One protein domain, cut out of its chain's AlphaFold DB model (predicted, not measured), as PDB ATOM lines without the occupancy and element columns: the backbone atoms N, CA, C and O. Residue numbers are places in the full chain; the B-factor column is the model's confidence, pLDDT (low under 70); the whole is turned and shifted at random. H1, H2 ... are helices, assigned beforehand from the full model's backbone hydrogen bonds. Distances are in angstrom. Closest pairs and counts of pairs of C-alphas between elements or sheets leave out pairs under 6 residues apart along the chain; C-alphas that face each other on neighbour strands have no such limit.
ATOM      1  N   MET A 106      10.410 -16.376 -48.579       67.81
ATOM      2  CA  MET A 106       9.100 -16.807 -48.102       67.81
ATOM      3  C   MET A 106       9.041 -18.019 -47.165       67.81
ATOM      4  O   MET A 106       8.328 -17.928 -46.181       67.81
ATOM      5  N   GLY A 107       9.733 -19.131 -47.416       67.44
ATOM      6  CA  GLY A 107       9.865 -20.234 -46.456       67.44
ATOM      7  C   GLY A 107      10.387 -19.754 -45.100       67.44
ATOM      8  O   GLY A 107       9.779 -20.051 -44.076       67.44
ATOM      9  N   ARG A 108      11.410 -18.883 -45.093       73.69
ATOM     10  CA  ARG A 108      11.879 -18.195 -43.873       73.69
ATOM     11  C   ARG A 108      10.775 -17.417 -43.185       73.69
ATOM     12  O   ARG A 108      10.591 -17.533 -41.975       73.69
ATOM     13  N   TYR A 109      10.057 -16.604 -43.956       78.75
ATOM     14  CA  TYR A 109       8.982 -15.787 -43.418       78.75
ATOM     15  C   TYR A 109       7.803 -16.627 -42.924       78.75
ATOM     16  O   TYR A 109       7.225 -16.289 -41.900       78.75
ATOM     17  N   LEU A 110       7.485 -17.747 -43.572       75.94
ATOM     18  CA  LEU A 110       6.445 -18.680 -43.146       75.94
ATOM     19  C   LEU A 110       6.835 -19.385 -41.846       75.94
ATOM     20  O   LEU A 110       6.083 -19.309 -40.882       75.94
ATOM     21  N   SER A 111       8.038 -19.957 -41.759       75.62
ATOM     22  CA  SER A 111       8.523 -20.600 -40.531       75.62
ATOM     23  C   SER A 111       8.709 -19.602 -39.382       75.62
ATOM     24  O   SER A 111       8.551 -19.944 -38.209       75.62
ATOM     25  N   GLN A 112       9.059 -18.345 -39.676       84.94
ATOM     26  CA  GLN A 112       9.076 -17.284 -38.669       84.94
ATOM     27  C   GLN A 112       7.651 -16.914 -38.226       84.94
ATOM     28  O   GLN A 112       7.427 -16.699 -37.038       84.94
ATOM     29  N   ALA A 113       6.687 -16.875 -39.148       82.50
ATOM     30  CA  ALA A 113       5.292 -16.578 -38.844       82.50
ATOM     31  C   ALA A 113       4.631 -17.697 -38.025       82.50
ATOM     32  O   ALA A 113       3.921 -17.401 -37.071       82.50
ATOM     33  N   GLU A 114       4.901 -18.964 -38.337       83.25
ATOM     34  CA  GLU A 114       4.426 -20.122 -37.570       83.25
ATOM     35  C   GLU A 114       4.950 -20.088 -36.131       83.25
ATOM     36  O   GLU A 114       4.156 -20.154 -35.195       83.25
ATOM     37  N   ARG A 115       6.255 -19.843 -35.941       84.75
ATOM     38  CA  ARG A 115       6.850 -19.668 -34.603       84.75
ATOM     39  C   ARG A 115       6.236 -18.499 -33.834       84.75
ATOM     40  O   ARG A 115       6.005 -18.594 -32.630       84.75
ATOM     41  N   LEU A 116       5.974 -17.375 -34.503       86.06
ATOM     42  CA  LEU A 116       5.313 -16.231 -33.870       86.06
ATOM     43  C   LEU A 116       3.853 -16.536 -33.512       86.06
ATOM     44  O   LEU A 116       3.392 -16.085 -32.466       86.06
ATOM     45  N   LEU A 117       3.137 -17.302 -34.340       83.50
ATOM     46  CA  LEU A 117       1.770 -17.740 -34.061       83.50
ATOM     47  C   LEU A 117       1.701 -18.699 -32.874       83.50
ATOM     48  O   LEU A 117       0.823 -18.542 -32.035       83.50
ATOM     49  N   GLU A 118       2.615 -19.662 -32.796       85.19
ATOM     50  CA  GLU A 118       2.703 -20.601 -31.675       85.19
ATOM     51  C   GLU A 118       3.002 -19.860 -30.365       85.19
ATOM     52  O   GLU A 118       2.327 -20.053 -29.356       85.19
ATOM     53  N   ARG A 119       3.940 -18.904 -30.395       89.56
ATOM     54  CA  ARG A 119       4.202 -18.029 -29.243       89.56
ATOM     55  C   ARG A 119       2.985 -17.177 -28.876       89.56
ATOM     56  O   ARG A 119       2.731 -16.993 -27.691       89.56
ATOM     57  N   LEU A 120       2.240 -16.663 -29.859       84.06
ATOM     58  CA  LEU A 120       1.001 -15.909 -29.623       84.06
ATOM     59  C   LEU A 120      -0.092 -16.772 -28.990       84.06
ATOM     60  O   LEU A 120      -0.821 -16.275 -28.142       84.06
ATOM     61  N   GLU A 121      -0.208 -18.035 -29.394       85.06
ATOM     62  CA  GLU A 121      -1.188 -18.988 -28.860       85.06
ATOM     63  C   GLU A 121      -0.882 -19.370 -27.413       85.06
ATOM     64  O   GLU A 121      -1.791 -19.453 -26.591       85.06
ATOM     65  N   ASN A 122       0.403 -19.502 -27.086       87.75
ATOM     66  CA  ASN A 122       0.860 -19.801 -25.733       87.75
ATOM     67  C   ASN A 122       0.912 -18.564 -24.814       87.75
ATOM     68  O   ASN A 122       1.145 -18.705 -23.614       87.75
ATOM     69  N   THR A 123       0.708 -17.354 -25.348       87.31
ATOM     70  CA  THR A 123       0.716 -16.107 -24.566       87.31
ATOM     71  C   THR A 123      -0.711 -15.678 -24.236       87.31
ATOM     72  O   THR A 123      -1.441 -15.201 -25.102       87.31
ATOM     73  N   ASP A 124      -1.088 -15.791 -22.963       83.88
ATOM     74  CA  ASP A 124      -2.368 -15.297 -22.451       83.88
ATOM     75  C   ASP A 124      -2.405 -13.750 -22.531       83.88
ATOM     76  O   ASP A 124      -1.597 -13.081 -21.871       83.88
ATOM     77  N   PRO A 125      -3.301 -13.157 -23.348       78.56
ATOM     78  CA  PRO A 125      -3.330 -11.715 -23.588       78.56
ATOM     79  C   PRO A 125      -3.693 -10.900 -22.339       78.56
ATOM     80  O   PRO A 125      -3.333  -9.718 -22.277       78.56
ATOM     81  N   ASP A 126      -4.365 -11.514 -21.361       79.62
ATOM     82  CA  ASP A 126      -4.773 -10.861 -20.117       79.62
ATOM     83  C   ASP A 126      -3.652 -10.892 -19.071       79.62
ATOM     84  O   ASP A 126      -3.497  -9.941 -18.301       79.62
ATOM     85  N   LYS A 127      -2.818 -11.942 -19.080       85.81
ATOM     86  CA  LYS A 127      -1.689 -12.088 -18.143       85.81
ATOM     87  C   LYS A 127      -0.428 -11.369 -18.599       85.81
ATOM     88  O   LYS A 127       0.251 -10.768 -17.772       85.81
ATOM     89  N   ASP A 128      -0.115 -11.404 -19.894       87.00
ATOM     90  CA  ASP A 128       1.080 -10.758 -20.445       87.00
ATOM     91  C   ASP A 128       0.758  -9.932 -21.694       87.00
ATOM     92  O   ASP A 128       1.154 -10.198 -22.838       87.00
ATOM     93  N   ARG A 129       0.026  -8.847 -21.442       80.94
ATOM     94  CA  ARG A 129      -0.386  -7.888 -22.467       80.94
ATOM     95  C   ARG A 129       0.802  -7.284 -23.224       80.94
ATOM     96  O   ARG A 129       0.634  -6.857 -24.368       80.94
ATOM     97  N   GLN A 130       1.984  -7.194 -22.607       81.19
ATOM     98  CA  GLN A 130       3.173  -6.613 -23.231       81.19
ATOM     99  C   GLN A 130       3.851  -7.610 -24.180       81.19
ATOM    100  O   GLN A 130       4.178  -7.227 -25.309       81.19
ATOM    101  N   ALA A 131       4.002  -8.877 -23.783       83.25
ATOM    102  CA  ALA A 131       4.511  -9.926 -24.666       83.25
ATOM    103  C   ALA A 131       3.584 -10.155 -25.866       83.25
ATOM    104  O   ALA A 131       4.061 -10.182 -27.003       83.25
ATOM    105  N   TYR A 132       2.265 -10.200 -25.644       82.88
ATOM    106  CA  TYR A 132       1.288 -10.361 -26.725       82.88
ATOM    107  C   TYR A 132       1.397  -9.235 -27.770       82.88
ATOM    108  O   TYR A 132       1.458  -9.481 -28.977       82.88
ATOM    109  N   LYS A 133       1.508  -7.977 -27.319       79.50
ATOM    110  CA  LYS A 133       1.711  -6.814 -28.205       79.50
ATOM    111  C   LYS A 133       3.016  -6.894 -28.992       79.50
ATOM    112  O   LYS A 133       3.025  -6.601 -30.189       79.50
ATOM    113  N   ARG A 134       4.110  -7.294 -28.336       84.31
ATOM    114  CA  ARG A 134       5.419  -7.456 -28.979       84.31
ATOM    115  C   ARG A 134       5.352  -8.492 -30.102       84.31
ATOM    116  O   ARG A 134       5.805  -8.210 -31.208       84.31
ATOM    117  N   LEU A 135       4.721  -9.635 -29.851       84.88
ATOM    118  CA  LEU A 135       4.557 -10.694 -30.847       84.88
ATOM    119  C   LEU A 135       3.684 -10.256 -32.035       84.88
ATOM    120  O   LEU A 135       4.043 -10.505 -33.186       84.88
ATOM    121  N   MET A 136       2.588  -9.528 -31.793       80.69
ATOM    122  CA  MET A 136       1.754  -8.969 -32.869       80.69
ATOM    123  C   MET A 136       2.501  -7.933 -33.721       80.69
ATOM    124  O   MET A 136       2.320  -7.870 -34.937       80.69
ATOM    125  N   SER A 137       3.368  -7.132 -33.099       81.94
ATOM    126  CA  SER A 137       4.257  -6.202 -33.801       81.94
ATOM    127  C   SER A 137       5.280  -6.933 -34.676       81.94
ATOM    128  O   SER A 137       5.502  -6.547 -35.827       81.94
ATOM    129  N   GLU A 138       5.900  -7.991 -34.148       87.88
ATOM    130  CA  GLU A 138       6.832  -8.838 -34.902       87.88
ATOM    131  C   GLU A 138       6.126  -9.472 -36.115       87.88
ATOM    132  O   GLU A 138       6.666  -9.437 -37.222       87.88
ATOM    133  N   MET A 139       4.878  -9.918 -35.945       84.25
ATOM    134  CA  MET A 139       4.050 -10.457 -37.028       84.25
ATOM    135  C   MET A 139       3.697  -9.409 -38.094       84.25
ATOM    136  O   MET A 139       3.790  -9.682 -39.290       84.25
ATOM    137  N   LEU A 140       3.323  -8.191 -37.687       84.56
ATOM    138  CA  LEU A 140       3.036  -7.096 -38.619       84.56
ATOM    139  C   LEU A 140       4.277  -6.718 -39.435       84.56
ATOM    140  O   LEU A 140       4.199  -6.534 -40.648       84.56
ATOM    141  N   SER A 141       5.435  -6.629 -38.778       86.50
ATOM    142  CA  SER A 141       6.720  -6.380 -39.439       86.50
ATOM    143  C   SER A 141       7.041  -7.467 -40.468       86.50
ATOM    144  O   SER A 141       7.473  -7.158 -41.580       86.50
ATOM    145  N   LEU A 142       6.777  -8.728 -40.125       86.56
ATOM    146  CA  LEU A 142       6.981  -9.875 -41.002       86.56
ATOM    147  C   LEU A 142       6.068  -9.838 -42.236       86.56
ATOM    148  O   LEU A 142       6.562  -9.950 -43.355       86.56
ATOM    149  N   ALA A 143       4.769  -9.581 -42.057       82.75
ATOM    150  CA  ALA A 143       3.817  -9.465 -43.166       82.75
ATOM    151  C   ALA A 143       4.167  -8.301 -44.115       82.75
ATOM    152  O   ALA A 143       4.144  -8.453 -45.335       82.75
ATOM    153  N   LEU A 144       4.582  -7.152 -43.572       84.56
ATOM    154  CA  LEU A 144       5.040  -6.010 -44.371       84.56
ATOM    155  C   LEU A 144       6.355  -6.295 -45.117       84.56
ATOM    156  O   LEU A 144       6.583  -5.733 -46.188       84.56
ATOM    157  N   LYS A 145       7.253  -7.119 -44.561       86.69
ATOM    158  CA  LYS A 145       8.458  -7.578 -45.273       86.69
ATOM    159  C   LYS A 145       8.084  -8.491 -46.437       86.69
ATOM    160  O   LYS A 145       8.567  -8.251 -47.536       86.69
ATOM    161  N   VAL A 146       7.175  -9.442 -46.219       82.38
ATOM    162  CA  VAL A 146       6.651 -10.326 -47.272       82.38
ATOM    163  C   VAL A 146       6.098  -9.519 -48.451       82.38
ATOM    164  O   VAL A 146       6.508  -9.762 -49.580       82.38
ATOM    165  N   ILE A 147       5.246  -8.514 -48.202       82.88
ATOM    166  CA  ILE A 147       4.671  -7.665 -49.264       82.88
ATOM    167  C   ILE A 147       5.767  -6.979 -50.091       82.88
ATOM    168  O   ILE A 147       5.713  -6.985 -51.318       82.88
ATOM    169  N   VAL A 148       6.776  -6.396 -49.438       84.50
ATOM    170  CA  VAL A 148       7.865  -5.688 -50.133       84.50
ATOM    171  C   VAL A 148       8.696  -6.640 -50.980       84.50
ATOM    172  O   VAL A 148       9.026  -6.310 -52.112       84.50
ATOM    173  N   GLU A 149       9.040  -7.800 -50.433       81.56
ATOM    174  CA  GLU A 149       9.932  -8.759 -51.079       81.56
ATOM    175  C   GLU A 149       9.269  -9.455 -52.268       81.56
ATOM    176  O   GLU A 149       9.889  -9.575 -53.320       81.56
ATOM    177  N   VAL A 150       7.991  -9.828 -52.146       79.56
ATOM    178  CA  VAL A 150       7.213 -10.469 -53.222       79.56
ATOM    179  C   VAL A 150       7.044  -9.551 -54.434       79.56
ATOM    180  O   VAL A 150       7.016 -10.026 -55.566       79.56
ATOM    181  N   ASN A 151       6.984  -8.237 -54.204       79.75
ATOM    182  CA  ASN A 151       6.838  -7.232 -55.257       79.75
ATOM    183  C   ASN A 151       8.180  -6.748 -55.837       79.75
ATOM    184  O   ASN A 151       8.194  -5.859 -56.693       79.75
ATOM    185  N   GLN A 152       9.325  -7.288 -55.399       78.44
ATOM    186  CA  GLN A 152      10.608  -6.938 -56.012       78.44
ATOM    187  C   GLN A 152      10.725  -7.529 -57.429       78.44
ATOM    188  O   GLN A 152      10.368  -8.687 -57.641       78.44
ATOM    189  N   PRO A 153      11.355  -6.820 -58.390       71.19
ATOM    190  CA  PRO A 153      11.554  -7.322 -59.757       71.19
ATOM    191  C   PRO A 153      12.337  -8.641 -59.849       71.19
ATOM    192  O   PRO A 153      12.273  -9.336 -60.860       71.19
ATOM    193  N   ARG A 154      13.118  -8.962 -58.809       67.19
ATOM    194  CA  ARG A 154      13.949 -10.172 -58.710       67.19
ATOM    195  C   ARG A 154      13.245 -11.338 -58.014       67.19
ATOM    196  O   ARG A 154      13.827 -12.418 -57.935       67.19
ATOM    197  N   PHE A 155      12.044 -11.128 -57.477       61.97
ATOM    198  CA  PHE A 155      11.323 -12.168 -56.760       61.97
ATOM    199  C   PHE A 155      10.907 -13.294 -57.712       61.97
ATOM    200  O   PHE A 155      10.516 -13.047 -58.854       61.97
ATOM    201  N   ASN A 156      11.031 -14.536 -57.241       56.88
ATOM    202  CA  ASN A 156      10.872 -15.736 -58.052       56.88
ATOM    203  C   ASN A 156       9.503 -15.754 -58.761       56.88
ATOM    204  O   ASN A 156       8.465 -15.853 -58.109       56.88
ATOM    205  N   LYS A 157       9.514 -15.690 -60.100       57.78
ATOM    206  CA  LYS A 157       8.311 -15.648 -60.953       57.78
ATOM    207  C   LYS A 157       7.482 -16.943 -60.943       57.78
ATOM    208  O   LYS A 157       6.463 -17.016 -61.619       57.78
ATOM    209  N   LEU A 158       7.927 -17.973 -60.221       48.97
ATOM    210  CA  LEU A 158       7.212 -19.246 -60.079       48.97
ATOM    211  C   LEU A 158       6.017 -19.175 -59.113       48.97
ATOM    212  O   LEU A 158       5.205 -20.096 -59.107       48.97
ATOM    213  N   VAL A 159       5.904 -18.108 -58.318       62.38
ATOM    214  CA  VAL A 159       4.826 -17.895 -57.343       62.38
ATOM    215  C   VAL A 159       3.875 -16.812 -57.852       62.38
ATOM    216  O   VAL A 159       4.339 -15.795 -58.370       62.38
ATOM    217  N   ASP A 160       2.560 -16.997 -57.680       73.38
ATOM    218  CA  ASP A 160       1.567 -15.959 -57.983       73.38
ATOM    219  C   ASP A 160       1.762 -14.760 -57.038       73.38
ATOM    220  O   ASP A 160       1.331 -14.748 -55.880       73.38
ATOM    221  N   GLN A 161       2.469 -13.744 -57.534       76.75
ATOM    222  CA  GLN A 161       2.801 -12.539 -56.777       76.75
ATOM    223  C   GLN A 161       1.550 -11.793 -56.306       76.75
ATOM    224  O   GLN A 161       1.572 -11.191 -55.227       76.75
ATOM    225  N   HIS A 162       0.461 -11.837 -57.078       77.38
ATOM    226  CA  HIS A 162      -0.769 -11.129 -56.750       77.38
ATOM    227  C   HIS A 162      -1.485 -11.808 -55.581       77.38
ATOM    228  O   HIS A 162      -1.842 -11.145 -54.605       77.38
ATOM    229  N   GLU A 163      -1.609 -13.136 -55.619       77.44
ATOM    230  CA  GLU A 163      -2.255 -13.895 -54.545       77.44
ATOM    231  C   GLU A 163      -1.465 -13.818 -53.229       77.44
ATOM    232  O   GLU A 163      -2.040 -13.583 -52.160       77.44
ATOM    233  N   VAL A 164      -0.133 -13.906 -53.293       76.56
ATOM    234  CA  VAL A 164       0.728 -13.760 -52.112       76.56
ATOM    235  C   VAL A 164       0.662 -12.344 -51.533       76.56
ATOM    236  O   VAL A 164       0.571 -12.184 -50.312       76.56
ATOM    237  N   THR A 165       0.651 -11.312 -52.384       82.62
ATOM    238  CA  THR A 165       0.500  -9.914 -51.944       82.62
ATOM    239  C   THR A 165      -0.852  -9.688 -51.277       82.62
ATOM    240  O   THR A 165      -0.908  -9.087 -50.203       82.62
ATOM    241  N   ARG A 166      -1.933 -10.227 -51.848       84.62
ATOM    242  CA  ARG A 166      -3.283 -10.153 -51.282       84.62
ATOM    243  C   ARG A 166      -3.372 -10.838 -49.916       84.62
ATOM    244  O   ARG A 166      -3.876 -10.253 -48.959       84.62
ATOM    245  N   LEU A 167      -2.848 -12.057 -49.783       78.44
ATOM    246  CA  LEU A 167      -2.877 -12.801 -48.518       78.44
ATOM    247  C   LEU A 167      -2.043 -12.123 -47.421       78.44
ATOM    248  O   LEU A 167      -2.482 -12.046 -46.271       78.44
ATOM    249  N   ALA A 168      -0.869 -11.585 -47.761       79.44
ATOM    250  CA  ALA A 168      -0.060 -10.814 -46.819       79.44
ATOM    251  C   ALA A 168      -0.740  -9.484 -46.436       79.44
ATOM    252  O   ALA A 168      -0.714  -9.083 -45.269       79.44
ATOM    253  N   THR A 169      -1.420  -8.840 -47.389       84.12
ATOM    254  CA  THR A 169      -2.240  -7.640 -47.165       84.12
ATOM    255  C   THR A 169      -3.394  -7.922 -46.205       84.12
ATOM    256  O   THR A 169      -3.603  -7.159 -45.261       84.12
ATOM    257  N   ASP A 170      -4.088  -9.051 -46.353       81.06
ATOM    258  CA  ASP A 170      -5.149  -9.468 -45.433       81.06
ATOM    259  C   ASP A 170      -4.640  -9.632 -43.992       81.06
ATOM    260  O   ASP A 170      -5.332  -9.248 -43.043       81.06
ATOM    261  N   VAL A 171      -3.417 -10.143 -43.805       79.88
ATOM    262  CA  VAL A 171      -2.776 -10.221 -42.481       79.88
ATOM    263  C   VAL A 171      -2.505  -8.817 -41.928       79.88
ATOM    264  O   VAL A 171      -2.852  -8.541 -40.779       79.88
ATOM    265  N   VAL A 172      -1.964  -7.897 -42.734       82.25
ATOM    266  CA  VAL A 172      -1.702  -6.504 -42.320       82.25
ATOM    267  C   VAL A 172      -2.995  -5.788 -41.914       82.25
ATOM    268  O   VAL A 172      -3.068  -5.214 -40.826       82.25
ATOM    269  N   VAL A 173      -4.039  -5.864 -42.739       82.25
ATOM    270  CA  VAL A 173      -5.341  -5.218 -42.490       82.25
ATOM    271  C   VAL A 173      -6.044  -5.807 -41.259       82.25
ATOM    272  O   VAL A 173      -6.792  -5.109 -40.568       82.25
ATOM    273  N   SER A 174      -5.776  -7.073 -40.940       76.25
ATOM    274  CA  SER A 174      -6.284  -7.730 -39.731       76.25
ATOM    275  C   SER A 174      -5.583  -7.269 -38.455       76.25
ATOM    276  O   SER A 174      -6.190  -7.296 -37.387       76.25
ATOM    277  N   ILE A 175      -4.326  -6.829 -38.554       77.38
ATOM    278  CA  ILE A 175      -3.532  -6.381 -37.407       77.38
ATOM    279  C   ILE A 175      -3.683  -4.870 -37.180       77.38
ATOM    280  O   ILE A 175      -3.647  -4.428 -36.036       77.38
ATOM    281  N   VAL A 176      -3.863  -4.061 -38.225       80.56
ATOM    282  CA  VAL A 176      -3.811  -2.595 -38.109       80.56
ATOM    283  C   VAL A 176      -5.162  -1.974 -37.723       80.56
ATOM    284  O   VAL A 176      -6.173  -2.129 -38.409       80.56
ATOM    285  N   LYS A 177      -5.170  -1.166 -36.655       80.88
ATOM    286  CA  LYS A 177      -6.270  -0.255 -36.297       80.88
ATOM    287  C   LYS A 177      -6.327   0.903 -37.288       80.88
ATOM    288  O   LYS A 177      -5.720   1.947 -37.070       80.88
ATOM    289  N   VAL A 178      -7.093   0.732 -38.363       75.19
ATOM    290  CA  VAL A 178      -7.173   1.706 -39.470       75.19
ATOM    291  C   VAL A 178      -7.555   3.120 -39.006       75.19
ATOM    292  O   VAL A 178      -7.002   4.088 -39.511       75.19
ATOM    293  N   GLY A 179      -8.422   3.259 -37.995       76.62
ATOM    294  CA  GLY A 179      -8.784   4.574 -37.445       76.62
ATOM    295  C   GLY A 179      -7.641   5.292 -36.713       76.62
ATOM    296  O   GLY A 179      -7.541   6.513 -36.783       76.62
ATOM    297  N   GLU A 180      -6.750   4.554 -36.046       78.81
ATOM    298  CA  GLU A 180      -5.550   5.133 -35.420       78.81
ATOM    299  C   GLU A 180      -4.473   5.422 -36.469       78.81
ATOM    300  O   GLU A 180      -3.834   6.471 -36.422       78.81
ATOM    301  N   LEU A 181      -4.336   4.552 -37.477       77.00
ATOM    302  CA  LEU A 181      -3.467   4.808 -38.625       77.00
ATOM    303  C   LEU A 181      -3.857   6.120 -39.328       77.00
ATOM    304  O   LEU A 181      -2.991   6.948 -39.581       77.00
ATOM    305  N   GLU A 182      -5.146   6.347 -39.589       80.31
ATOM    306  CA  GLU A 182      -5.645   7.579 -40.216       80.31
ATOM    307  C   GLU A 182      -5.296   8.833 -39.396       80.31
ATOM    308  O   GLU A 182      -4.782   9.811 -39.947       80.31
ATOM    309  N   LYS A 183      -5.521   8.808 -38.073       81.81
ATOM    310  CA  LYS A 183      -5.166   9.923 -37.175       81.81
ATOM    311  C   LYS A 183      -3.672  10.239 -37.229       81.81
ATOM    312  O   LYS A 183      -3.289  11.408 -37.295       81.81
ATOM    313  N   GLU A 184      -2.827   9.214 -37.230       78.25
ATOM    314  CA  GLU A 184      -1.373   9.383 -37.279       78.25
ATOM    315  C   GLU A 184      -0.887   9.856 -38.651       78.25
ATOM    316  O   GLU A 184      -0.000  10.707 -38.726       78.25
ATOM    317  N   LEU A 185      -1.499   9.394 -39.744       76.75
ATOM    318  CA  LEU A 185      -1.214   9.902 -41.088       76.75
ATOM    319  C   LEU A 185      -1.592  11.391 -41.205       76.75
ATOM    320  O   LEU A 185      -0.796  12.190 -41.712       76.75
ATOM    321  N   LYS A 186      -2.730  11.804 -40.624       79.88
ATOM    322  CA  LYS A 186      -3.132  13.222 -40.503       79.88
ATOM    323  C   LYS A 186      -2.133  14.040 -39.677       79.88
ATOM    324  O   LYS A 186      -1.829  15.176 -40.039       79.88
ATOM    325  N   ALA A 187      -1.576  13.479 -38.604       76.88
ATOM    326  CA  ALA A 187      -0.539  14.142 -37.811       76.88
ATOM    327  C   ALA A 187       0.801  14.244 -38.569       76.88
ATOM    328  O   ALA A 187       1.465  15.286 -38.537       76.88
ATOM    329  N   ALA A 188       1.183  13.195 -39.304       69.19
ATOM    330  CA  ALA A 188       2.405  13.133 -40.106       69.19
ATOM    331  C   ALA A 188       2.378  14.070 -41.328       69.19
ATOM    332  O   ALA A 188       3.440  14.559 -41.737       69.19
ATOM    333  N   LYS A 189       1.180  14.396 -41.846       66.38
ATOM    334  CA  LYS A 189       0.923  15.401 -42.899       66.38
ATOM    335  C   LYS A 189       1.623  16.739 -42.633       66.38
ATOM    336  O   LYS A 189       2.049  17.406 -43.571       66.38
ATOM    337  N   ARG A 190       1.803  17.110 -41.359       62.88
ATOM    338  CA  ARG A 190       2.433  18.377 -40.951       62.88
ATOM    339  C   ARG A 190       3.969  18.387 -41.037       62.88
ATOM    340  O   ARG A 190       4.548  19.445 -40.832       62.88
ATOM    341  N   LYS A 191       4.645  17.248 -41.276       58.44
ATOM    342  CA  LYS A 191       6.106  17.121 -41.046       58.44
ATOM    343  C   LYS A 191       6.924  16.295 -42.063       58.44
ATOM    344  O   LYS A 191       8.087  16.039 -41.777       58.44
ATOM    345  N   SER A 192       6.394  15.804 -43.191       57.56
ATOM    346  CA  SER A 192       7.168  14.903 -44.089       57.56
ATOM    347  C   SER A 192       7.171  15.312 -45.567       57.56
ATOM    348  O   SER A 192       6.225  15.940 -46.022       57.56
ATOM    349  N   GLY A 193       8.226  14.937 -46.308       61.00
ATOM    350  CA  GLY A 193       8.425  15.237 -47.738       61.00
ATOM    351  C   GLY A 193       7.636  14.358 -48.720       61.00
ATOM    352  O   GLY A 193       7.677  14.594 -49.922       61.00
ATOM    353  N   HIS A 194       6.867  13.380 -48.229       60.97
ATOM    354  CA  HIS A 194       6.088  12.429 -49.041       60.97
ATOM    355  C   HIS A 194       4.624  12.876 -49.198       60.97
ATOM    356  O   HIS A 194       3.702  12.061 -49.263       60.97
ATOM    357  N   GLN A 195       4.394  14.195 -49.214       64.94
ATOM    358  CA  GLN A 195       3.075  14.814 -49.035       64.94
ATOM    359  C   GLN A 195       2.009  14.321 -50.013       64.94
ATOM    360  O   GLN A 195       0.881  14.119 -49.584       64.94
ATOM    361  N   LYS A 196       2.334  14.093 -51.291       73.69
ATOM    362  CA  LYS A 196       1.320  13.768 -52.313       73.69
ATOM    363  C   LYS A 196       0.653  12.403 -52.097       73.69
ATOM    364  O   LYS A 196      -0.566  12.305 -52.159       73.69
ATOM    365  N   GLN A 197       1.434  11.367 -51.797       72.31
ATOM    366  CA  GLN A 197       0.923  10.005 -51.582       72.31
ATOM    367  C   GLN A 197       0.221   9.869 -50.226       72.31
ATOM    368  O   GLN A 197      -0.854   9.278 -50.132       72.31
ATOM    369  N   LEU A 198       0.780  10.508 -49.191       66.94
ATOM    370  CA  LEU A 198       0.139  10.647 -47.883       66.94
ATOM    371  C   LEU A 198      -1.216  11.353 -47.981       66.94
ATOM    372  O   LEU A 198      -2.167  10.937 -47.322       66.94
ATOM    373  N   PHE A 199      -1.308  12.406 -48.800       72.75
ATOM    374  CA  PHE A 199      -2.546  13.148 -49.024       72.75
ATOM    375  C   PHE A 199      -3.605  12.260 -49.674       72.75
ATOM    376  O   PHE A 199      -4.697  12.152 -49.128       72.75
ATOM    377  N   ALA A 200      -3.245  11.551 -50.747       77.94
ATOM    378  CA  ALA A 200      -4.160  10.679 -51.480       77.94
ATOM    379  C   ALA A 200      -4.727   9.539 -50.617       77.94
ATOM    380  O   ALA A 200      -5.940   9.340 -50.596       77.94
ATOM    381  N   LEU A 201      -3.890   8.824 -49.852       78.31
ATOM    382  CA  LEU A 201      -4.377   7.746 -48.980       78.31
ATOM    383  C   LEU A 201      -5.247   8.285 -47.833       78.31
ATOM    384  O   LEU A 201      -6.277   7.699 -47.508       78.31
ATOM    385  N   THR A 202      -4.845   9.400 -47.213       77.25
ATOM    386  CA  THR A 202      -5.598   9.992 -46.093       77.25
ATOM    387  C   THR A 202      -6.966  10.492 -46.555       77.25
ATOM    388  O   THR A 202      -7.961  10.243 -45.885       77.25
ATOM    389  N   GLU A 203      -7.019  11.146 -47.716       82.75
ATOM    390  CA  GLU A 203      -8.254  11.638 -48.328       82.75
ATOM    391  C   GLU A 203      -9.181  10.488 -48.734       82.75
ATOM    392  O   GLU A 203     -10.377  10.547 -48.470       82.75
ATOM    393  N   GLN A 204      -8.647   9.399 -49.294       80.88
ATOM    394  CA  GLN A 204      -9.443   8.215 -49.638       80.88
ATOM    395  C   GLN A 204      -9.959   7.455 -48.408       80.88
ATOM    396  O   GLN A 204     -11.054   6.899 -48.452       80.88
ATOM    397  N   LEU A 205      -9.205   7.428 -47.304       80.44
ATOM    398  CA  LEU A 205      -9.668   6.844 -46.039       80.44
ATOM    399  C   LEU A 205     -10.744   7.706 -45.361       80.44
ATOM    400  O   LEU A 205     -11.641   7.163 -44.713       80.44
ATOM    401  N   GLU A 206     -10.652   9.027 -45.497       81.69
ATOM    402  CA  GLU A 206     -11.604   9.998 -44.949       81.69
ATOM    403  C   GLU A 206     -12.906  10.038 -45.757       81.69
ATOM    404  O   GLU A 206     -13.989  10.013 -45.176       81.69
ATOM    405  N   ASN A 207     -12.790   9.988 -47.086       80.44
ATOM    406  CA  ASN A 207     -13.899  10.018 -48.040       80.44
ATOM    407  C   ASN A 207     -14.330   8.619 -48.502       80.44
ATOM    408  O   ASN A 207     -14.953   8.489 -49.558       80.44
ATOM    409  N   ALA A 208     -13.980   7.567 -47.754       76.50
ATOM    410  CA  ALA A 208     -14.391   6.208 -48.078       76.50
ATOM    411  C   ALA A 208     -15.927   6.184 -48.242       76.50
ATOM    412  O   ALA A 208     -16.633   6.538 -47.292       76.50
ATOM    413  N   PRO A 209     -16.463   5.820 -49.426       72.06
ATOM    414  CA  PRO A 209     -17.904   5.783 -49.647       72.06
ATOM    415  C   PRO A 209     -18.552   4.901 -48.583       72.06
ATOM    416  O   PRO A 209     -17.959   3.893 -48.210       72.06
ATOM    417  N   GLY A 210     -19.781   5.197 -48.145       67.06
ATOM    418  CA  GLY A 210     -20.473   4.379 -47.130       67.06
ATOM    419  C   GLY A 210     -20.572   2.880 -47.472       67.06
ATOM    420  O   GLY A 210     -20.817   2.061 -46.592       67.06
ATOM    421  N   PHE A 211     -20.334   2.520 -48.738       56.62
ATOM    422  CA  PHE A 211     -20.268   1.153 -49.248       56.62
ATOM    423  C   PHE A 211     -18.925   0.427 -49.023       56.62
ATOM    424  O   PHE A 211     -18.899  -0.801 -49.025       56.62
ATOM    425  N   PHE A 212     -17.811   1.142 -48.821       68.62
ATOM    426  CA  PHE A 212     -16.486   0.554 -48.605       68.62
ATOM    427  C   PHE A 212     -15.998   0.799 -47.179       68.62
ATOM    428  O   PHE A 212     -15.891   1.930 -46.710       68.62
ATOM    429  N   SER A 213     -15.624  -0.275 -46.482       83.12
ATOM    430  CA  SER A 213     -14.966  -0.129 -45.184       83.12
ATOM    431  C   SER A 213     -13.578   0.506 -45.359       83.12
ATOM    432  O   SER A 213     -12.873   0.220 -46.326       83.12
ATOM    433  N   LYS A 214     -13.118   1.304 -44.385       82.75
ATOM    434  CA  LYS A 214     -11.747   1.860 -44.385       82.75
ATOM    435  C   LYS A 214     -10.660   0.774 -44.499       82.75
ATOM    436  O   LYS A 214      -9.574   1.032 -45.008       82.75
ATOM    437  N   LYS A 215     -10.956  -0.453 -44.046       82.31
ATOM    438  CA  LYS A 215     -10.097  -1.636 -44.226       82.31
ATOM    439  C   LYS A 215      -9.963  -2.038 -45.696       82.31
ATOM    440  O   LYS A 215      -8.866  -2.386 -46.115       82.31
ATOM    441  N   GLU A 216     -11.046  -1.953 -46.462       81.56
ATOM    442  CA  GLU A 216     -11.050  -2.267 -47.894       81.56
ATOM    443  C   GLU A 216     -10.243  -1.239 -48.689       81.56
ATOM    444  O   GLU A 216      -9.433  -1.603 -49.534       81.56
ATOM    445  N   VAL A 217     -10.377   0.044 -48.338       82.12
ATOM    446  CA  VAL A 217      -9.567   1.119 -48.931       82.12
ATOM    447  C   VAL A 217      -8.073   0.885 -48.676       82.12
ATOM    448  O   VAL A 217      -7.268   0.986 -49.600       82.12
ATOM    449  N   LEU A 218      -7.695   0.506 -47.447       81.94
ATOM    450  CA  LEU A 218      -6.305   0.171 -47.115       81.94
ATOM    451  C   LEU A 218      -5.803  -1.073 -47.869       81.94
ATOM    452  O   LEU A 218      -4.648  -1.088 -48.293       81.94
ATOM    453  N   ARG A 219      -6.653  -2.094 -48.052       85.00
ATOM    454  CA  ARG A 219      -6.324  -3.295 -48.835       85.00
ATOM    455  C   ARG A 219      -5.990  -2.931 -50.282       85.00
ATOM    456  O   ARG A 219      -4.900  -3.254 -50.740       85.00
ATOM    457  N   VAL A 220      -6.885  -2.213 -50.961       84.94
ATOM    458  CA  VAL A 220      -6.704  -1.806 -52.367       84.94
ATOM    459  C   VAL A 220      -5.415  -0.999 -52.547       84.94
ATOM    460  O   VAL A 220      -4.696  -1.169 -53.529       84.94
ATOM    461  N   TRP A 221      -5.074  -0.153 -51.573       84.00
ATOM    462  CA  TRP A 221      -3.837   0.625 -51.610       84.00
ATOM    463  C   TRP A 221      -2.574  -0.219 -51.415       84.00
ATOM    464  O   TRP A 221      -1.589  -0.010 -52.122       84.00
ATOM    465  N   LEU A 222      -2.600  -1.184 -50.491       81.12
ATOM    466  CA  LEU A 222      -1.495  -2.126 -50.279       81.12
ATOM    467  C   LEU A 222      -1.254  -3.013 -51.507       81.12
ATOM    468  O   LEU A 222      -0.100  -3.295 -51.820       81.12
ATOM    469  N   GLU A 223      -2.312  -3.402 -52.219       83.00
ATOM    470  CA  GLU A 223      -2.215  -4.188 -53.454       83.00
ATOM    471  C   GLU A 223      -1.743  -3.344 -54.649       83.00
ATOM    472  O   GLU A 223      -0.950  -3.820 -55.458       83.00
ATOM    473  N   GLY A 224      -2.186  -2.086 -54.755       82.31
ATOM    474  CA  GLY A 224      -1.836  -1.200 -55.870       82.31
ATOM    475  C   GLY A 224      -0.487  -0.482 -55.733       82.31
ATOM    476  O   GLY A 224       0.172  -0.230 -56.736       82.31
ATOM    477  N   ASN A 225      -0.065  -0.143 -54.508       85.06
ATOM    478  CA  ASN A 225       1.167   0.611 -54.225       85.06
ATOM    479  C   ASN A 225       1.922   0.036 -53.005       85.06
ATOM    480  O   ASN A 225       2.109   0.730 -51.996       85.06
ATOM    481  N   PRO A 226       2.383  -1.228 -53.055       81.50
ATOM    482  CA  PRO A 226       2.896  -1.943 -51.885       81.50
ATOM    483  C   PRO A 226       4.099  -1.255 -51.225       81.50
ATOM    484  O   PRO A 226       4.148  -1.134 -50.001       81.50
ATOM    485  N   PHE A 227       5.059  -0.749 -52.004       82.94
ATOM    486  CA  PHE A 227       6.286  -0.149 -51.464       82.94
ATOM    487  C   PHE A 227       6.032   1.135 -50.670       82.94
ATOM    488  O   PHE A 227       6.506   1.266 -49.537       82.94
ATOM    489  N   ASP A 228       5.265   2.061 -51.243       80.56
ATOM    490  CA  ASP A 228       4.988   3.357 -50.621       80.56
ATOM    491  C   ASP A 228       4.090   3.190 -49.395       80.56
ATOM    492  O   ASP A 228       4.372   3.747 -48.332       80.56
ATOM    493  N   THR A 229       3.087   2.316 -49.492       79.06
ATOM    494  CA  THR A 229       2.185   2.012 -48.376       79.06
ATOM    495  C   THR A 229       2.923   1.350 -47.215       79.06
ATOM    496  O   THR A 229       2.777   1.763 -46.063       79.06
ATOM    497  N   VAL A 230       3.778   0.357 -47.491       83.88
ATOM    498  CA  VAL A 230       4.582  -0.308 -46.454       83.88
ATOM    499  C   VAL A 230       5.563   0.673 -45.813       83.88
ATOM    500  O   VAL A 230       5.730   0.659 -44.590       83.88
ATOM    501  N   ARG A 231       6.203   1.543 -46.603       84.00
ATOM    502  CA  ARG A 231       7.106   2.578 -46.086       84.00
ATOM    503  C   ARG A 231       6.371   3.531 -45.145       84.00
ATOM    504  O   ARG A 231       6.861   3.771 -44.044       84.00
ATOM    505  N   MET A 232       5.182   3.992 -45.530       79.06
ATOM    506  CA  MET A 232       4.340   4.850 -44.692       79.06
ATOM    507  C   MET A 232       3.961   4.165 -43.376       79.06
ATOM    508  O   MET A 232       4.122   4.758 -42.309       79.06
ATOM    509  N   ILE A 233       3.528   2.902 -43.422       80.06
ATOM    510  CA  ILE A 233       3.185   2.138 -42.214       80.06
ATOM    511  C   ILE A 233       4.416   1.966 -41.308       80.06
ATOM    512  O   ILE A 233       4.306   2.159 -40.097       80.06
ATOM    513  N   ARG A 234       5.602   1.676 -41.864       81.94
ATOM    514  CA  ARG A 234       6.855   1.579 -41.087       81.94
ATOM    515  C   ARG A 234       7.271   2.914 -40.471       81.94
ATOM    516  O   ARG A 234       7.761   2.930 -39.345       81.94
ATOM    517  N   ASP A 235       7.083   4.026 -41.173       80.00
ATOM    518  CA  ASP A 235       7.394   5.354 -40.638       80.00
ATOM    519  C   ASP A 235       6.459   5.720 -39.479       80.00
ATOM    520  O   ASP A 235       6.910   6.272 -38.471       80.00
ATOM    521  N   VAL A 236       5.181   5.338 -39.564       76.56
ATOM    522  CA  VAL A 236       4.227   5.457 -38.451       76.56
ATOM    523  C   VAL A 236       4.626   4.534 -37.286       76.56
ATOM    524  O   VAL A 236       4.665   4.993 -36.143       76.56
ATOM    525  N   GLN A 237       5.035   3.287 -37.558       76.69
ATOM    526  CA  GLN A 237       5.568   2.359 -36.543       76.69
ATOM    527  C   GLN A 237       6.836   2.875 -35.847       76.69
ATOM    528  O   GLN A 237       7.046   2.581 -34.676       76.69
ATOM    529  N   ARG A 238       7.708   3.612 -36.547       78.88
ATOM    530  CA  ARG A 238       8.942   4.174 -35.967       78.88
ATOM    531  C   ARG A 238       8.678   5.405 -35.102       78.88
ATOM    532  O   ARG A 238       9.413   5.641 -34.150       78.88
ATOM    533  N   ARG A 239       7.665   6.209 -35.444       74.12
ATOM    534  CA  ARG A 239       7.360   7.479 -34.759       74.12
ATOM    535  C   ARG A 239       6.564   7.304 -33.467       74.12
ATOM    536  O   ARG A 239       6.656   8.168 -32.596       74.12
ATOM    537  N   LYS A 240       5.801   6.221 -33.321       66.44
ATOM    538  CA  LYS A 240       5.054   5.913 -32.094       66.44
ATOM    539  C   LYS A 240       5.330   4.502 -31.603       66.44
ATOM    540  O   LYS A 240       5.616   3.611 -32.390       66.44
ATOM    541  N   LYS A 241       5.181   4.286 -30.290       62.97
ATOM    542  CA  LYS A 241       5.127   2.932 -29.725       62.97
ATOM    543  C   LYS A 241       4.024   2.161 -30.461       62.97
ATOM    544  O   LYS A 241       2.870   2.589 -30.467       62.97
ATOM    545  N   ILE A 242       4.405   1.052 -31.098       57.81
ATOM    546  CA  ILE A 242       3.563   0.201 -31.963       57.81
ATOM    547  C   ILE A 242       2.257  -0.230 -31.262       57.81
ATOM    548  O   ILE A 242       1.248  -0.502 -31.913       57.81
ATOM    549  N   ASP A 243       2.258  -0.177 -29.931       59.00
ATOM    550  CA  ASP A 243       1.159  -0.392 -28.990       59.00
ATOM    551  C   ASP A 243      -0.190   0.252 -29.367       59.00
ATOM    552  O   ASP A 243      -1.231  -0.281 -28.978       59.00
ATOM    553  N   ALA A 244      -0.203   1.373 -30.100       60.53
ATOM    554  CA  ALA A 244      -1.437   2.059 -30.508       60.53
ATOM    555  C   ALA A 244      -2.062   1.512 -31.811       60.53
ATOM    556  O   ALA A 244      -3.259   1.686 -32.038       60.53
ATOM    557  N   LEU A 245      -1.273   0.835 -32.654       57.12
ATOM    558  CA  LEU A 245      -1.661   0.435 -34.015       57.12
ATOM    559  C   LEU A 245      -2.208  -0.991 -34.108       57.12
ATOM    560  O   LEU A 245      -2.849  -1.316 -35.101       57.12
ATOM    561  N   VAL A 246      -1.972  -1.838 -33.106       62.88
ATOM    562  CA  VAL A 246      -2.380  -3.250 -33.130       62.88
ATOM    563  C   VAL A 246      -3.835  -3.401 -32.668       62.88
ATOM    564  O   VAL A 246      -4.216  -2.952 -31.581       62.88
ATOM    565  N   LEU A 247      -4.662  -4.036 -33.500       64.25
ATOM    566  CA  LEU A 247      -6.019  -4.468 -33.177       64.25
ATOM    567  C   LEU A 247      -5.957  -5.506 -32.054       64.25
ATOM    568  O   LEU A 247      -5.364  -6.569 -32.199       64.25
ATOM    569  N   MET A 248      -6.613  -5.194 -30.940       56.72
ATOM    570  CA  MET A 248      -7.191  -6.219 -30.080       56.72
ATOM    571  C   MET A 248      -8.649  -6.317 -30.507       56.72
ATOM    572  O   MET A 248      -9.293  -5.276 -30.667       56.72
ATOM    573  N   ASN A 249      -9.131  -7.525 -30.797       55.94
ATOM    574  CA  ASN A 249     -10.520  -7.707 -31.207       55.94
ATOM    575  C   ASN A 249     -11.444  -7.174 -30.094       55.94
ATOM    576  O   ASN A 249     -11.240  -7.548 -28.939       55.94
ATOM    577  N   PRO A 250     -12.443  -6.333 -30.410       46.31
ATOM    578  CA  PRO A 250     -13.423  -5.878 -29.423       46.31
ATOM    579  C   PRO A 250     -14.342  -7.011 -28.923       46.31
ATOM    580  O   PRO A 250     -14.929  -6.883 -27.855       46.31
ATOM    581  N   ASP A 251     -14.399  -8.138 -29.644       45.19
ATOM    582  CA  ASP A 251     -15.413  -9.190 -29.459       45.19
ATOM    583  C   ASP A 251     -14.873 -10.464 -28.768       45.19
ATOM    584  O   ASP A 251     -15.534 -11.502 -28.769       45.19
ATOM    585  N   GLY A 252     -13.631 -10.451 -28.270       49.59
ATOM    586  CA  GLY A 252     -13.018 -11.589 -27.560       49.59
ATOM    587  C   GLY A 252     -12.682 -12.830 -28.409       49.59
ATOM    588  O   GLY A 252     -12.108 -13.784 -27.891       49.59
ATOM    589  N   ARG A 253     -12.982 -12.855 -29.716       52.78
ATOM    590  CA  ARG A 253     -12.591 -13.979 -30.591       52.78
ATOM    591  C   ARG A 253     -11.109 -13.895 -30.973       52.78
ATOM    592  O   ARG A 253     -10.648 -12.814 -31.357       52.78
ATOM    593  N   PRO A 254     -10.361 -15.011 -30.959       55.41
ATOM    594  CA  PRO A 254      -8.939 -14.991 -31.268       55.41
ATOM    595  C   PRO A 254      -8.705 -14.636 -32.749       55.41
ATOM    596  O   PRO A 254      -9.282 -15.238 -33.651       55.41
ATOM    597  N   LEU A 255      -7.823 -13.662 -33.010       68.19
ATOM    598  CA  LEU A 255      -7.271 -13.372 -34.348       68.19
ATOM    599  C   LEU A 255      -6.423 -14.544 -34.884       68.19
ATOM    600  O   LEU A 255      -6.234 -14.692 -36.092       68.19
ATOM    601  N   ILE A 256      -5.960 -15.405 -33.976       73.31
ATOM    602  CA  ILE A 256      -5.004 -16.486 -34.221       73.31
ATOM    603  C   ILE A 256      -5.538 -17.539 -35.214       73.31
ATOM    604  O   ILE A 256      -4.843 -17.787 -36.196       73.31
ATOM    605  N   PRO A 257      -6.756 -18.117 -35.088       75.94
ATOM    606  CA  PRO A 257      -7.291 -19.061 -36.076       75.94
ATOM    607  C   PRO A 257      -7.415 -18.496 -37.494       75.94
ATOM    608  O   PRO A 257      -7.152 -19.200 -38.470       75.94
ATOM    609  N   MET A 258      -7.796 -17.223 -37.629       78.06
ATOM    610  CA  MET A 258      -7.880 -16.571 -38.936       78.06
ATOM    611  C   MET A 258      -6.485 -16.378 -39.532       78.06
ATOM    612  O   MET A 258      -6.273 -16.707 -40.698       78.06
ATOM    613  N   MET A 259      -5.524 -15.903 -38.736       76.94
ATOM    614  CA  MET A 259      -4.133 -15.745 -39.167       76.94
ATOM    615  C   MET A 259      -3.492 -17.091 -39.516       76.94
ATOM    616  O   MET A 259      -2.854 -17.176 -40.558       76.94
ATOM    617  N   LYS A 260      -3.745 -18.157 -38.743       77.12
ATOM    618  CA  LYS A 260      -3.358 -19.541 -39.074       77.12
ATOM    619  C   LYS A 260      -3.930 -19.969 -40.423       77.12
ATOM    620  O   LYS A 260      -3.192 -20.452 -41.273       77.12
ATOM    621  N   ARG A 261      -5.226 -19.740 -40.662       80.88
ATOM    622  CA  ARG A 261      -5.869 -20.078 -41.944       80.88
ATOM    623  C   ARG A 261      -5.253 -19.299 -43.111       80.88
ATOM    624  O   ARG A 261      -5.017 -19.885 -44.161       80.88
ATOM    625  N   ARG A 262      -4.971 -18.004 -42.936       78.62
ATOM    626  CA  ARG A 262      -4.349 -17.159 -43.971       78.62
ATOM    627  C   ARG A 262      -2.882 -17.498 -44.209       78.62
ATOM    628  O   ARG A 262      -2.468 -17.514 -45.358       78.62
ATOM    629  N   LEU A 263      -2.122 -17.827 -43.169       71.50
ATOM    630  CA  LEU A 263      -0.740 -18.293 -43.295       71.50
ATOM    631  C   LEU A 263      -0.666 -19.683 -43.924       71.50
ATOM    632  O   LEU A 263       0.206 -19.904 -44.751       71.50
ATOM    633  N   ALA A 264      -1.618 -20.574 -43.647       70.81
ATOM    634  CA  ALA A 264      -1.739 -21.850 -44.353       70.81
ATOM    635  C   ALA A 264      -2.101 -21.656 -45.841       70.81
ATOM    636  O   ALA A 264      -1.562 -22.343 -46.708       70.81
ATOM    637  N   GLN A 265      -2.971 -20.691 -46.163       74.88
ATOM    638  CA  GLN A 265      -3.251 -20.290 -47.549       74.88
ATOM    639  C   GLN A 265      -2.010 -19.684 -48.220       74.88
ATOM    640  O   GLN A 265      -1.667 -20.070 -49.330       74.88
ATOM    641  N   LEU A 266      -1.280 -18.805 -47.529       68.50
ATOM    642  CA  LEU A 266      -0.035 -18.218 -48.028       68.50
ATOM    643  C   LEU A 266       1.011 -19.309 -48.262       68.50
ATOM    644  O   LEU A 266       1.631 -19.340 -49.314       68.50
ATOM    645  N   ALA A 267       1.159 -20.240 -47.320       65.62
ATOM    646  CA  ALA A 267       2.057 -21.375 -47.436       65.62
ATOM    647  C   ALA A 267       1.696 -22.234 -48.643       65.62
ATOM    648  O   ALA A 267       2.572 -22.529 -49.439       65.62
ATOM    649  N   THR A 268       0.423 -22.578 -48.836       64.38
ATOM    650  CA  THR A 268      -0.015 -23.374 -49.997       64.38
ATOM    651  C   THR A 268       0.151 -22.644 -51.331       64.38
ATOM    652  O   THR A 268       0.540 -23.278 -52.304       64.38
ATOM    653  N   THR A 269      -0.056 -21.326 -51.364       65.56
ATOM    654  CA  THR A 269       0.098 -20.486 -52.568       65.56
ATOM    655  C   THR A 269       1.566 -20.285 -52.949       65.56
ATOM    656  O   THR A 269       1.957 -20.428 -54.104       65.56
ATOM    657  N   VAL A 270       2.408 -19.972 -51.960       61.81
ATOM    658  CA  VAL A 270       3.863 -19.842 -52.123       61.81
ATOM    659  C   VAL A 270       4.474 -21.179 -52.509       61.81
ATOM    660  O   VAL A 270       5.379 -21.225 -53.333       61.81
ATOM    661  N   SER A 271       3.943 -22.258 -51.943       59.09
ATOM    662  CA  SER A 271       4.330 -23.625 -52.268       59.09
ATOM    663  C   SER A 271       3.582 -24.147 -53.497       59.09
ATOM    664  O   SER A 271       3.334 -25.344 -53.553       59.09
ATOM    665  N   GLY A 272       3.177 -23.270 -54.436       47.69
ATOM    666  CA  GLY A 272       2.231 -23.468 -55.555       47.69
ATOM    667  C   GLY A 272       2.567 -24.552 -56.592       47.69
ATOM    668  O   GLY A 272       2.116 -24.513 -57.734       47.69
TER     669      GLY A 272
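AT A GLANCE: This is residues 106 to 272 of the 812 residues of an uncharacterized protein of endosymbiont of Escarpia spicata (UniProt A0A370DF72). Look first for four helices side by side, H1, H2, H3 and H8, in an up-and-down bundle where each runs against the one before it. On the H2 and H3 side of this bundle, H6 and H7 make a V, and the hairpin of H4 and H5 lies farther out, over that V. The printed part has 167 residues, with eight named helices, H1 to H8 in order, and no named strand: all helix. It is compact, with a radius of gyration of the C-alphas of 15.9 A and spans of 44 by 40 by 31 A.

HOW THE PARTS SIT: Begin with H1, residues 106 to 122; it forms a hairpin with H2, residues 129 to 150, closest at C-alphas 120 and 132, 6.3 A apart. H2 and H3, residues 161 to 175, form another hairpin, closest at C-alphas 147 and 165, 5.4 A. Beyond a tight link, H4, residues 178 to 188, and H5, residues 195 to 206, form a third, closest at C-alphas 182 and 202, 6.4 A. H6, residues 214 to 224, touches H3, closest at C-alphas 169 and 219, 6.2 A. H7, residues 226 to 239, touches H2 with residues 226 to 230 alone, closest at C-alphas 227 and 148, 5.9 A. H8, residues 255 to 270, touches H3, closest at C-alphas 266 and 164, 6.1 A, and H1, closest at C-alphas 267 and 110, 6.7 A. In all eight helices every O i to N i+4 pair is within hydrogen-bond range.

IN THESE COORDINATES: Find C-alpha 106 at (9.100, -16.807, -48.102), where H1 begins its 24.0 A. H2 is 31.8 A long, and H8 runs 21.9 A to C-alpha 270 at (3.863, -19.842, -52.123).

THE WHOLE: The C-alphas farthest apart, of Arg 190 and Gly 272, are 44.3 A apart. The printed part has no cut; the link from H7 to H8 is long. Confidence is under 70 at residues 240 to 255, among others.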